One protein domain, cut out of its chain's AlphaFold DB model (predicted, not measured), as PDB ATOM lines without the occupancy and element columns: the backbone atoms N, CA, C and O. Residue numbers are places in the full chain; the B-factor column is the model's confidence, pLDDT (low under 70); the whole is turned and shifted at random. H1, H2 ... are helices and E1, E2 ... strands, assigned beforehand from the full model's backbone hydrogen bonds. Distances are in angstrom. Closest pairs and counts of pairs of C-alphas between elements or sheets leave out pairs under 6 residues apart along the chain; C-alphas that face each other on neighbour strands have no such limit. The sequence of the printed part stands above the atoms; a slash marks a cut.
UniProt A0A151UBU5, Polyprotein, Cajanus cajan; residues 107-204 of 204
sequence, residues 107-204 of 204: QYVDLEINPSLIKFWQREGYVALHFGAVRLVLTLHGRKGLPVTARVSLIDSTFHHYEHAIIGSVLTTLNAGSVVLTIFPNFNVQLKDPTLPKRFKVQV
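What this domain is: This is residues 107 to 204 of the 204 residues of the protein "Polyprotein" of Cajanus cajan (UniProt A0A151UBU5). This is a long, narrow sandwich in which a twisted four-stranded sheet, E1 E8 E4 E5, lies partly face to face with the two-stranded ribbon E3 E6. Through its bends the ribbon continues as a second pair, E2 and E7, toward the end of the long axis where H1 lies; short H2 sits beside the four-stranded sheet. The printed part has 98 residues with two named helices and eight named strands, in the order E1 H1 E2 E3 E4 H2 E5 E6 E7 E8; its three sheets, ordered E1 - E8 - E4 - E5, E2 - E7 and E3 - E6, are all antiparallel. The class is mixed, and the whole is loose, with a radius of gyration of the C-alphas of 15.9 A and spans of 52 by 28 by 20 A.

How they stand to each other: Start at E1, residues 108 to 113, an edge strand beside E8, residues 200 to 203; N 109 and O 202 are 2.8 A apart, within hydrogen-bond range. Beyond E8 look for E4, residues 148 to 156, with N 155 and O 201 at 2.8 A, and then the other edge strand, E5, residues 166 to 174, with N 150 and O 172 at 2.8 A. This sheet is strongly twisted. Facing it is the pair E3, residues 134 to 139, and E6, residues 178 to 183, where N 136 and O 181 are 2.8 A apart; the facing parts are 9.1 A centre to centre and the best planes 14 degrees apart. The C-alphas of Gly 168 and Ile 183 are the closest of E5 and E6, at 6.5 A. E2, residues 128 to 131, runs on into E3 at 40 degrees, and pairs with E7, residues 187 to 190, where N 129 and O 189 are 2.8 A apart. Together E1 with E8, E2 with E7, E3 with E6 and E4 with E5 make a jelly roll, one long hairpin wound over both sheets. H1, residues 115 to 123, is not on the four-stranded sheet; H2, residues 162 to 165, is on it, over none of its strands. Every O i to N i+4 pair of H1 is within hydrogen-bond range, while H2 is too short for one.

Where its parts are: Find C-alpha 108 at (186.726, 171.348, 129.421), where E1 begins. H1 runs 12.6 A from C-alpha 115, and E2 and E3 follow. From C-alpha 148 at (189.874, 155.088, 136.018), E4 runs 25.7 A; after H2, E5 runs 21.8 A back. E6 and E7 come next, and E8 ends at C-alpha 203, (190.375, 168.724, 128.116).

The domain as a whole: The C-alphas of Gly 125 and Gly 145 are the two farthest apart, at 52.5 A. The printed part has no cut, and no link is long. Mean pLDDT of the printed part is 86.5; look for values under 70 at residues 144 to 145, 162 to 163 and 176.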
ATOM      1  N   GLN A 107     185.106 166.858 128.771       87.19
ATOM      2  CA  GLN A 107     184.954 167.979 129.690       87.19
ATOM      3  C   GLN A 107     186.083 168.980 129.481       87.19
ATOM      4  O   GLN A 107     187.222 168.602 129.214       87.19
ATOM      5  N   TYR A 108     185.766 170.268 129.622       90.00
ATOM      6  CA  TYR A 108     186.726 171.348 129.421       90.00
ATOM      7  C   TYR A 108     186.829 172.221 130.671       90.00
ATOM      8  O   TYR A 108     185.822 172.652 131.242       90.00
ATOM      9  N   VAL A 109     188.065 172.499 131.072       90.38
ATOM     10  CA  VAL A 109     188.402 173.414 132.162       90.38
ATOM     11  C   VAL A 109     189.171 174.595 131.593       90.38
ATOM     12  O   VAL A 109     190.261 174.426 131.047       90.38
ATOM     13  N   ASP A 110     188.619 175.795 131.724       89.88
ATOM     14  CA  ASP A 110     189.286 177.022 131.300       89.88
ATOM     15  C   ASP A 110     190.359 177.418 132.334       89.88
ATOM     16  O   ASP A 110     190.082 177.512 133.536       89.88
ATOM     17  N   LEU A 111     191.589 177.652 131.860       88.31
ATOM     18  CA  LEU A 111     192.697 178.166 132.667       88.31
ATOM     19  C   LEU A 111     192.744 179.691 132.523       88.31
ATOM     20  O   LEU A 111     193.364 180.219 131.595       88.31
ATOM     21  N   GLU A 112     192.070 180.408 133.423       87.62
ATOM     22  CA  GLU A 112     191.923 181.858 133.303       87.62
ATOM     23  C   GLU A 112     193.059 182.630 133.990       87.62
ATOM     24  O   GLU A 112     193.297 182.505 135.196       87.62
ATOM     25  N   ILE A 113     193.727 183.508 133.236       87.25
ATOM     26  CA  ILE A 113     194.656 184.498 133.797       87.25
ATOM     27  C   ILE A 113     193.851 185.730 134.204       87.25
ATOM     28  O   ILE A 113     193.202 186.360 133.366       87.25
ATOM     29  N   ASN A 114     193.930 186.119 135.480       86.81
ATOM     30  CA  ASN A 114     193.183 187.265 135.991       86.81
ATOM     31  C   ASN A 114     193.519 188.554 135.195       86.81
ATOM     32  O   ASN A 114     194.668 189.014 135.225       86.81
ATOM     33  N   PRO A 115     192.532 189.200 134.538       88.75
ATOM     34  CA  PRO A 115     192.767 190.388 133.716       88.75
ATOM     35  C   PRO A 115     193.388 191.572 134.468       88.75
ATOM     36  O   PRO A 115     194.077 192.400 133.869       88.75
ATOM     37  N   SER A 116     193.165 191.673 135.783       88.75
ATOM     38  CA  SER A 116     193.764 192.731 136.607       88.75
ATOM     39  C   SER A 116     195.294 192.637 136.661       88.75
ATOM     40  O   SER A 116     195.969 193.668 136.693       88.75
ATOM     41  N   LEU A 117     195.848 191.424 136.582       86.94
ATOM     42  CA  LEU A 117     197.291 191.184 136.561       86.94
ATOM     43  C   LEU A 117     197.906 191.538 135.220       86.94
ATOM     44  O   LEU A 117     198.960 192.163 135.181       86.94
ATOM     45  N   ILE A 118     197.210 191.221 134.128       89.69
ATOM     46  CA  ILE A 118     197.632 191.614 132.782       89.69
ATOM     47  C   ILE A 118     197.755 193.141 132.716       89.69
ATOM     48  O   ILE A 118     198.797 193.663 132.319       89.69
ATOM     49  N   LYS A 119     196.746 193.869 133.217       91.06
ATOM     50  CA  LYS A 119     196.786 195.339 133.325       91.06
ATOM     51  C   LYS A 119     197.912 195.834 134.237       91.06
ATOM     52  O   LYS A 119     198.496 196.885 133.985       91.06
ATOM     53  N   PHE A 120     198.212 195.120 135.321       89.12
ATOM     54  CA  PHE A 120     199.335 195.449 136.197       89.12
ATOM     55  C   PHE A 120     200.682 195.300 135.474       89.12
ATOM     56  O   PHE A 120     201.454 196.254 135.458       89.12
ATOM     57  N   TRP A 121     200.938 194.173 134.803       88.31
ATOM     58  CA  TRP A 121     202.182 193.957 134.060       88.31
ATOM     59  C   TRP A 121     202.362 194.954 132.910       88.31
ATOM     60  O   TRP A 121     203.465 195.452 132.696       88.31
ATOM     61  N   GLN A 122     201.281 195.313 132.215       90.00
ATOM     62  CA  GLN A 122     201.311 196.364 131.196       90.00
ATOM     63  C   GLN A 122     201.721 197.726 131.782       90.00
ATOM     64  O   GLN A 122     202.570 198.403 131.205       90.00
ATOM     65  N   ARG A 123     201.165 198.121 132.941       90.75
ATOM     66  CA  ARG A 123     201.544 199.371 133.636       90.75
ATOM     67  C   ARG A 123     203.001 199.373 134.093       90.75
ATOM     68  O   ARG A 123     203.649 200.408 134.047       90.75
ATOM     69  N   GLU A 124     203.517 198.211 134.482       85.56
ATOM     70  CA  GLU A 124     204.921 198.010 134.853       85.56
ATOM     71  C   GLU A 124     205.894 198.012 133.657       85.56
ATOM     72  O   GLU A 124     207.105 197.881 133.854       85.56
ATOM     73  N   GLY A 125     205.396 198.146 132.424       85.81
ATOM     74  CA  GLY A 125     206.209 198.217 131.210       85.81
ATOM     75  C   GLY A 125     206.614 196.863 130.621       85.81
ATOM     76  O   GLY A 125     207.465 196.824 129.734       85.81
ATOM     77  N   TYR A 126     206.027 195.750 131.076       86.12
ATOM     78  CA  TYR A 126     206.216 194.453 130.417       86.12
ATOM     79  C   TYR A 126     205.442 194.405 129.092       86.12
ATOM     80  O   TYR A 126     204.395 195.037 128.939       86.12
ATOM     81  N   VAL A 127     205.947 193.631 128.126       89.19
ATOM     82  CA  VAL A 127     205.379 193.557 126.763       89.19
ATOM     83  C   VAL A 127     204.853 192.174 126.387       89.19
ATOM     84  O   VAL A 127     203.932 192.068 125.577       89.19
ATOM     85  N   ALA A 128     205.403 191.117 126.980       90.38
ATOM     86  CA  ALA A 128     205.058 189.738 126.668       90.38
ATOM     87  C   ALA A 128     205.089 188.864 127.922       90.38
ATOM     88  O   ALA A 128     205.822 189.146 128.871       90.38
ATOM     89  N   LEU A 129     204.299 187.797 127.892       90.69
ATOM     90  CA  LEU A 129     204.296 186.718 128.863       90.69
ATOM     91  C   LEU A 129     204.904 185.472 128.219       90.69
ATOM     92  O   LEU A 129     204.502 185.080 127.124       90.69
ATOM     93  N   HIS A 130     205.858 184.854 128.908       89.12
ATOM     94  CA  HIS A 130     206.467 183.600 128.486       89.12
ATOM     95  C   HIS A 130     205.840 182.419 129.232       89.12
ATOM     96  O   HIS A 130     205.883 182.364 130.465       89.12
ATOM     97  N   PHE A 131     205.290 181.453 128.497       87.62
ATOM     98  CA  PHE A 131     204.728 180.235 129.073       87.62
ATOM     99  C   PHE A 131     205.790 179.143 129.175       87.62
ATOM    100  O   PHE A 131     205.996 178.351 128.258       87.62
ATOM    101  N   GLY A 132     206.454 179.107 130.330       84.69
ATOM    102  CA  GLY A 132     207.520 178.148 130.610       84.69
ATOM    103  C   GLY A 132     207.057 176.734 130.846       84.69
ATOM    104  O   GLY A 132     207.544 175.793 130.232       84.69
ATOM    105  N   ALA A 133     206.141 176.595 131.796       87.25
ATOM    106  CA  ALA A 133     205.638 175.309 132.220       87.25
ATOM    107  C   ALA A 133     204.199 175.446 132.701       87.25
ATOM    108  O   ALA A 133     203.865 176.381 133.430       87.25
ATOM    109  N   VAL A 134     203.382 174.469 132.337       88.62
ATOM    110  CA  VAL A 134     202.028 174.277 132.848       88.62
ATOM    111  C   VAL A 134     202.016 172.938 133.569       88.62
ATOM    112  O   VAL A 134     202.396 171.916 132.997       88.62
ATOM    113  N   ARG A 135     201.625 172.949 134.845       88.75
ATOM    114  CA  ARG A 135     201.505 171.740 135.664       88.75
ATOM    115  C   ARG A 135     200.036 171.417 135.874       88.75
ATOM    116  O   ARG A 135     199.293 172.272 136.338       88.75
ATOM    117  N   LEU A 136     199.655 170.187 135.559       88.19
ATOM    118  CA  LEU A 136     198.330 169.629 135.801       88.19
ATOM    119  C   LEU A 136     198.462 168.487 136.808       88.19
ATOM    120  O   LEU A 136     199.393 167.684 136.720       88.19
ATOM    121  N   VAL A 137     197.540 168.417 137.765       88.00
ATOM    122  CA  VAL A 137     197.496 167.350 138.770       88.00
ATOM    123  C   VAL A 137     196.138 166.674 138.697       88.00
ATOM    124  O   VAL A 137     195.107 167.325 138.838       88.00
ATOM    125  N   LEU A 138     196.151 165.366 138.468       85.56
ATOM    126  CA  LEU A 138     194.955 164.540 138.357       85.56
ATOM    127  C   LEU A 138     194.870 163.636 139.572       85.56
ATOM    128  O   LEU A 138     195.744 162.797 139.772       85.56
ATOM    129  N   THR A 139     193.808 163.789 140.355       85.38
ATOM    130  CA  THR A 139     193.572 162.994 141.562       85.38
ATOM    131  C   THR A 139     192.243 162.270 141.430       85.38
ATOM    132  O   THR A 139     191.201 162.897 141.238       85.38
ATOM    133  N   LEU A 140     192.265 160.940 141.542       84.75
ATOM    134  CA  LEU A 140     191.040 160.145 141.539       84.75
ATOM    135  C   LEU A 140     190.352 160.221 142.907       84.75
ATOM    136  O   LEU A 140     190.850 159.682 143.893       84.75
ATOM    137  N   HIS A 141     189.161 160.814 142.934       82.31
ATOM    138  CA  HIS A 141     188.243 160.776 144.074       82.31
ATOM    139  C   HIS A 141     187.194 159.670 143.875       82.31
ATOM    140  O   HIS A 141     186.007 159.934 143.694       82.31
ATOM    141  N   GLY A 142     187.653 158.417 143.837       75.31
ATOM    142  CA  GLY A 142     186.831 157.232 143.573       75.31
ATOM    143  C   GLY A 142     186.965 156.156 144.650       75.31
ATOM    144  O   GLY A 142     187.707 156.303 145.621       75.31
ATOM    145  N   ARG A 143     186.243 155.043 144.481       74.56
ATOM    146  CA  ARG A 143     186.401 153.876 145.360       74.56
ATOM    147  C   ARG A 143     187.795 153.276 145.172       74.56
ATOM    148  O   ARG A 143     188.215 153.022 144.044       74.56
ATOM    149  N   LYS A 144     188.491 153.023 146.284       68.19
ATOM    150  CA  LYS A 144     189.823 152.403 146.290       68.19
ATOM    151  C   LYS A 144     189.775 151.057 145.553       68.19
ATOM    152  O   LYS A 144     188.912 150.234 145.846       68.19
ATOM    153  N   GLY A 145     190.702 150.845 144.619       68.31
ATOM    154  CA  GLY A 145     190.825 149.595 143.860       68.31
ATOM    155  C   GLY A 145     190.064 149.547 142.531       68.31
ATOM    156  O   GLY A 145     190.186 148.548 141.829       68.31
ATOM    157  N   LEU A 146     189.328 150.603 142.154       80.19
ATOM    158  CA  LEU A 146     188.714 150.707 140.828       80.19
ATOM    159  C   LEU A 146     189.480 151.727 139.965       80.19
ATOM    160  O   LEU A 146     189.309 152.932 140.171       80.19
ATOM    161  N   PRO A 147     190.339 151.277 139.033       82.25
ATOM    162  CA  PRO A 147     191.119 152.183 138.205       82.25
ATOM    163  C   PRO A 147     190.226 152.952 137.223       82.25
ATOM    164  O   PRO A 147     189.305 152.390 136.631       82.25
ATOM    165  N   VAL A 148     190.526 154.234 137.019       84.81
ATOM    166  CA  VAL A 148     189.874 155.088 136.018       84.81
ATOM    167  C   VAL A 148     190.901 155.509 134.982       84.81
ATOM    168  O   VAL A 148     191.897 156.148 135.311       84.81
ATOM    169  N   THR A 149     190.650 155.182 133.720       88.75
ATOM    170  CA  THR A 149     191.450 155.701 132.609       88.75
ATOM    171  C   THR A 149     190.978 157.109 132.266       88.75
ATOM    172  O   THR A 149     189.790 157.325 132.045       88.75
ATOM    173  N   ALA A 150     191.910 158.057 132.210       86.75
ATOM    174  CA  ALA A 150     191.661 159.446 131.850       86.75
ATOM    175  C   ALA A 150     192.631 159.881 130.748       86.75
ATOM    176  O   ALA A 150     193.830 159.583 130.802       86.75
ATOM    177  N   ARG A 151     192.117 160.605 129.752       90.00
ATOM    178  CA  ARG A 151     192.934 161.293 128.754       90.00
ATOM    179  C   ARG A 151     192.910 162.772 129.083       90.00
ATOM    180  O   ARG A 151     191.841 163.352 129.129       90.00
ATOM    181  N   VAL A 152     194.071 163.384 129.264       91.19
ATOM    182  CA  VAL A 152     194.152 164.809 129.590       91.19
ATOM    183  C   VAL A 152     195.010 165.530 128.577       91.19
ATOM    184  O   VAL A 152     196.114 165.082 128.274       91.19
ATOM    185  N   SER A 153     194.499 166.642 128.053       91.25
ATOM    186  CA  SER A 153     195.175 167.447 127.035       91.25
ATOM    187  C   SER A 153     195.158 168.927 127.401       91.25
ATOM    188  O   SER A 153     194.123 169.456 127.794       91.25
ATOM    189  N   LEU A 154     196.293 169.606 127.244       92.88
ATOM    190  CA  LEU A 154     196.376 171.066 127.279       92.88
ATOM    191  C   LEU A 154     196.186 171.609 125.866       92.88
ATOM    192  O   LEU A 154     196.880 171.181 124.942       92.88
ATOM    193  N   ILE A 155     195.279 172.566 125.723       91.75
ATOM    194  CA  ILE A 155     194.828 173.099 124.441       91.75
ATOM    195  C   ILE A 155     194.988 174.617 124.433       91.75
ATOM    196  O   ILE A 155     194.632 175.287 125.404       91.75
ATOM    197  N   ASP A 156     195.484 175.156 123.324       91.69
ATOM    198  CA  ASP A 156     195.416 176.570 122.981       91.69
ATOM    199  C   ASP A 156     194.101 176.870 122.241       91.69
ATOM    200  O   ASP A 156     193.887 176.443 121.108       91.69
ATOM    201  N   SER A 157     193.211 177.619 122.886       87.19
ATOM    202  CA  SER A 157     191.874 177.954 122.388       87.19
ATOM    203  C   SER A 157     191.870 178.927 121.207       87.19
ATOM    204  O   SER A 157     190.812 179.179 120.633       87.19
ATOM    205  N   THR A 158     193.026 179.488 120.838       86.88
ATOM    206  CA  THR A 158     193.131 180.432 119.718       86.88
ATOM    207  C   THR A 158     193.182 179.758 118.354       86.88
ATOM    208  O   THR A 158     192.940 180.416 117.344       86.88
ATOM    209  N   PHE A 159     193.460 178.454 118.304       83.69
ATOM    210  CA  PHE A 159     193.466 177.697 117.057       83.69
ATOM    211  C   PHE A 159     192.057 177.224 116.695       83.69
ATOM    212  O   PHE A 159     191.335 176.666 117.518       83.69
ATOM    213  N   HIS A 160     191.680 177.411 115.429       72.81
ATOM    214  CA  HIS A 160     190.366 177.010 114.915       72.81
ATOM    215  C   HIS A 160     190.220 175.495 114.724       72.81
ATOM    216  O   HIS A 160     189.107 174.978 114.774       72.81
ATOM    217  N   HIS A 161     191.332 174.784 114.517       70.38
ATOM    218  CA  HIS A 161     191.341 173.335 114.339       70.38
ATOM    219  C   HIS A 161     191.953 172.647 115.553       70.38
ATOM    220  O   HIS A 161     193.064 172.966 115.976       70.38
ATOM    221  N   TYR A 162     191.222 171.665 116.079       67.12
ATOM    222  CA  TYR A 162     191.577 170.932 117.289       67.12
ATOM    223  C   TYR A 162     192.959 170.262 117.210       67.12
ATOM    224  O   TYR A 162     193.741 170.337 118.152       67.12
ATOM    225  N   GLU A 163     193.306 169.678 116.061       67.06
ATOM    226  CA  GLU A 163     194.601 169.019 115.831       67.06
ATOM    227  C   GLU A 163     195.811 169.955 115.963       67.06
ATOM    228  O   GLU A 163     196.900 169.511 116.320       67.06
ATOM    229  N   HIS A 164     195.618 171.254 115.734       73.12
ATOM    230  CA  HIS A 164     196.652 172.279 115.881       73.12
ATOM    231  C   HIS A 164     196.610 172.977 117.242       73.12
ATOM    232  O   HIS A 164     197.535 173.701 117.597       73.12
ATOM    233  N   ALA A 165     195.542 172.756 118.006       84.81
ATOM    234  CA  ALA A 165     195.313 173.384 119.294       84.81
ATOM    235  C   ALA A 165     195.982 172.615 120.447       84.81
ATOM    236  O   ALA A 165     196.288 173.203 121.484       84.81
ATOM    237  N   ILE A 166     196.218 171.306 120.300       88.94
ATOM    238  CA  ILE A 166     196.806 170.475 121.360       88.94
ATOM    239  C   ILE A 166     198.291 170.804 121.537       88.94
ATOM    240  O   ILE A 166     199.112 170.553 120.660       88.94
ATOM    241  N   ILE A 167     198.651 171.275 122.728       90.75
ATOM    242  CA  ILE A 167     200.044 171.518 123.126       90.75
ATOM    243  C   ILE A 167     200.680 170.243 123.681       90.75
ATOM    244  O   ILE A 167     201.859 169.974 123.466       90.75
ATOM    245  N   GLY A 168     199.909 169.450 124.423       90.50
ATOM    246  CA  GLY A 168     200.370 168.189 124.991       90.50
ATOM    247  C   GLY A 168     199.204 167.361 125.506       90.50
ATOM    248  O   GLY A 168     198.226 167.918 125.999       90.50
ATOM    249  N   SER A 169     199.303 166.040 125.383       91.25
ATOM    250  CA  SER A 169     198.265 165.095 125.801       91.25
ATOM    251  C   SER A 169     198.891 163.874 126.464       91.25
ATOM    252  O   SER A 169     199.978 163.444 126.079       91.25
ATOM    253  N   VAL A 170     198.203 163.310 127.453       91.12
ATOM    254  CA  VAL A 170     198.579 162.058 128.108       91.12
ATOM    255  C   VAL A 170     197.343 161.187 128.299       91.12
ATOM    256  O   VAL A 170     196.280 161.673 128.679       91.12
ATOM    257  N   LEU A 171     197.487 159.889 128.051       91.81
ATOM    258  CA  LEU A 171     196.529 158.871 128.466       91.81
ATOM    259  C   LEU A 171     197.109 158.176 129.697       91.81
ATOM    260  O   LEU A 171     198.215 157.644 129.632       91.81
ATOM    261  N   THR A 172     196.393 158.206 130.816       88.00
ATOM    262  CA  THR A 172     196.867 157.638 132.084       88.00
ATOM    263  C   THR A 172     195.757 156.883 132.799       88.00
ATOM    264  O   THR A 172     194.574 157.166 132.617       88.00
ATOM    265  N   THR A 173     196.136 155.937 133.653       88.56
ATOM    266  CA  THR A 173     195.212 155.234 134.546       88.56
ATOM    267  C   THR A 173     195.419 155.731 135.975       88.56
ATOM    268  O   THR A 173     196.547 155.797 136.462       88.56
ATOM    269  N   LEU A 174     194.336 156.131 136.635       84.62
ATOM    270  CA  LEU A 174     194.314 156.613 138.010       84.62
ATOM    271  C   LEU A 174     193.802 155.486 138.915       84.62
ATOM    272  O   LEU A 174     192.680 155.027 138.725       84.62
ATOM    273  N   ASN A 175     194.601 155.040 139.888       77.12
ATOM    274  CA  ASN A 175     194.298 153.835 140.684       77.12
ATOM    275  C   ASN A 175     194.128 154.163 142.179       77.12
ATOM    276  O   ASN A 175     193.121 153.820 142.796       77.12
ATOM    277  N   ALA A 176     195.125 154.839 142.754       69.00
ATOM    278  CA  ALA A 176     195.122 155.435 144.086       69.00
ATOM    279  C   ALA A 176     196.286 156.437 144.137       69.00
ATOM    280  O   ALA A 176     197.440 156.033 144.015       69.00
ATOM    281  N   GLY A 177     195.988 157.731 144.247       76.81
ATOM    282  CA  GLY A 177     196.990 158.800 144.247       76.81
ATOM    283  C   GLY A 177     196.799 159.817 143.124       76.81
ATOM    284  O   GLY A 177     195.774 159.824 142.433       76.81
ATOM    285  N   SER A 178     197.797 160.686 142.979       83.31
ATOM    286  CA  SER A 178     197.791 161.780 142.013       83.31
ATOM    287  C   SER A 178     198.820 161.556 140.912       83.31
ATOM    288  O   SER A 178     199.962 161.187 141.181       83.31
ATOM    289  N   VAL A 179     198.435 161.836 139.671       84.50
ATOM    290  CA  VAL A 179     199.354 161.907 138.531       84.50
ATOM    291  C   VAL A 179     199.665 163.371 138.258       84.50
ATOM    292  O   VAL A 179     198.755 164.189 138.119       84.50
ATOM    293  N   VAL A 180     200.954 163.704 138.180       87.06
ATOM    294  CA  VAL A 180     201.423 165.058 137.872       87.06
ATOM    295  C   VAL A 180     201.939 165.093 136.440       87.06
ATOM    296  O   VAL A 180     202.913 164.422 136.108       87.06
ATOM    297  N   LEU A 181     201.315 165.916 135.603       86.44
ATOM    298  CA  LEU A 181     201.752 166.191 134.241       86.44
ATOM    299  C   LEU A 181     202.378 167.585 134.188       86.44
ATOM    300  O   LEU A 181     201.756 168.567 134.585       86.44
ATOM    301  N   THR A 182     203.605 167.687 133.677       90.06
ATOM    302  CA  THR A 182     204.253 168.977 133.399       90.06
ATOM    303  C   THR A 182     204.466 169.115 131.899       90.06
ATOM    304  O   THR A 182     205.176 168.312 131.300       90.06
ATOM    305  N   ILE A 183     203.864 170.139 131.305       88.38
ATOM    306  CA  ILE A 183     203.995 170.483 129.889       88.38
ATOM    307  C   ILE A 183     204.859 171.739 129.798       88.38
ATOM    308  O   ILE A 183     204.689 172.648 130.610       88.38
ATOM    309  N   PHE A 184     205.762 171.807 128.818       89.06
ATOM    310  CA  PHE A 184     206.639 172.957 128.577       89.06
ATOM    311  C   PHE A 184     206.323 173.590 127.212       89.06
ATOM    312  O   PHE A 184     207.004 173.277 126.237       89.06
ATOM    313  N   PRO A 185     205.288 174.450 127.104       85.81
ATOM    314  CA  PRO A 185     204.894 175.033 125.822       85.81
ATOM    315  C   PRO A 185     205.996 175.905 125.200       85.81
ATOM    316  O   PRO A 185     206.145 175.936 123.985       85.81
ATOM    317  N   ASN A 186     206.785 176.589 126.036       86.19
ATOM    318  CA  ASN A 186     207.973 177.358 125.661       86.19
ATOM    319  C   ASN A 186     207.748 178.375 124.522       86.19
ATOM    320  O   ASN A 186     208.553 178.488 123.597       86.19
ATOM    321  N   PHE A 187     206.667 179.155 124.601       84.69
ATOM    322  CA  PHE A 187     206.393 180.252 123.669       84.69
ATOM    323  C   PHE A 187     205.988 181.539 124.393       84.69
ATOM    324  O   PHE A 187     205.725 181.548 125.598       84.69
ATOM    325  N   ASN A 188     205.984 182.649 123.655       90.12
ATOM    326  CA  ASN A 188     205.659 183.979 124.165       90.12
ATOM    327  C   ASN A 188     204.329 184.468 123.599       90.12
ATOM    328  O   ASN A 188     204.063 184.294 122.413       90.12
ATOM    329  N   VAL A 189     203.543 185.151 124.425       91.69
ATOM    330  CA  VAL A 189     202.313 185.835 124.011       91.69
ATOM    331  C   VAL A 189     202.404 187.297 124.409       91.69
ATOM    332  O   VAL A 189     202.852 187.628 125.506       91.69
ATOM    333  N   GLN A 190     202.005 188.197 123.516       93.56
ATOM    334  CA  GLN A 190     202.016 189.626 123.816       93.56
ATOM    335  C   GLN A 190     200.974 189.946 124.887       93.56
ATOM    336  O   GLN A 190     199.845 189.472 124.820       93.56
ATOM    337  N   LEU A 191     201.299 190.828 125.835       92.50
ATOM    338  CA  LEU A 191     200.327 191.246 126.854       92.50
ATOM    339  C   LEU A 191     199.140 192.018 126.266       92.50
ATOM    340  O   LEU A 191     198.128 192.170 126.941       92.50
ATOM    341  N   LYS A 192     199.267 192.537 125.040       93.12
ATOM    342  CA  LYS A 192     198.190 193.211 124.303       93.12
ATOM    343  C   LYS A 192     197.235 192.241 123.602       93.12
ATOM    344  O   LYS A 192     196.219 192.691 123.083       93.12
ATOM    345  N   ASP A 193     197.563 190.950 123.556       92.56
ATOM    346  CA  ASP A 193     196.724 189.939 122.919       92.56
ATOM    347  C   ASP A 193     195.392 189.801 123.691       92.56
ATOM    348  O   ASP A 193     195.411 189.476 124.884       92.56
ATOM    349  N   PRO A 194     194.232 190.041 123.047       91.31
ATOM    350  CA  PRO A 194     192.930 189.953 123.704       91.31
ATOM    351  C   PRO A 194     192.562 188.526 124.131       91.31
ATOM    352  O   PRO A 194     191.716 188.352 125.006       91.31
ATOM    353  N   THR A 195     193.190 187.506 123.543       90.62
ATOM    354  CA  THR A 195     192.926 186.092 123.843       90.62
ATOM    355  C   THR A 195     193.668 185.600 125.083       90.62
ATOM    356  O   THR A 195     193.270 184.597 125.676       90.62
ATOM    357  N   LEU A 196     194.703 186.328 125.525       91.38
ATOM    358  CA  LEU A 196     195.580 185.949 126.635       91.38
ATOM    359  C   LEU A 196     194.840 185.493 127.910       91.38
ATOM    360  O   LEU A 196     195.262 184.490 128.485       91.38
ATOM    361  N   PRO A 197     193.747 186.146 128.363       91.25
ATOM    362  CA  PRO A 197     193.061 185.738 129.588       91.25
ATOM    363  C   PRO A 197     192.457 184.331 129.540       91.25
ATOM    364  O   PRO A 197     192.331 183.713 130.590       91.25
ATOM    365  N   LYS A 198     192.071 183.837 128.355       89.38
ATOM    366  CA  LYS A 198     191.345 182.563 128.166       89.38
ATOM    367  C   LYS A 198     192.018 181.646 127.143       89.38
ATOM    368  O   LYS A 198     191.366 180.807 126.518       89.38
ATOM    369  N   ARG A 199     193.325 181.832 126.948       90.81
ATOM    370  CA  ARG A 199     194.094 181.157 125.901       90.81
ATOM    371  C   ARG A 199     194.192 179.653 126.112       90.81
ATOM    372  O   ARG A 199     194.245 178.918 125.138       90.81
ATOM    373  N   PHE A 200     194.219 179.184 127.357       91.12
ATOM    374  CA  PHE A 200     194.398 177.764 127.634       91.12
ATOM    375  C   PHE A 200     193.141 177.099 128.168       91.12
ATOM    376  O   PHE A 200     192.431 177.650 129.011       91.12
ATOM    377  N   LYS A 201     192.927 175.871 127.704       91.94
ATOM    378  CA  LYS A 201     191.911 174.952 128.203       91.94
ATOM    379  C   LYS A 201     192.542 173.600 128.491       91.94
ATOM    380  O   LYS A 201     193.458 173.174 127.789       91.94
ATOM    381  N   VAL A 202     192.039 172.920 129.506       90.69
ATOM    382  CA  VAL A 202     192.345 171.517 129.777       90.69
ATOM    383  C   VAL A 202     191.146 170.696 129.344       90.69
ATOM    384  O   VAL A 202     190.038 170.948 129.804       90.69
ATOM    385  N   GLN A 203     191.369 169.726 128.471       90.38
ATOM    386  CA  GLN A 203     190.375 168.724 128.116       90.38
ATOM    387  C   GLN A 203     190.637 167.445 128.901       90.38
ATOM    388  O   GLN A 203     191.790 167.006 128.967       90.38
ATOM    389  N   VAL A 204     189.577 166.871 129.468       86.69
ATOM    390  CA  VAL A 204     189.571 165.625 130.251       86.69
ATOM    391  C   VAL A 204     188.508 164.673 129.714       86.69
ATOM    392  O   VAL A 204     187.418 165.172 129.340       86.69
TER     393      VAL A 204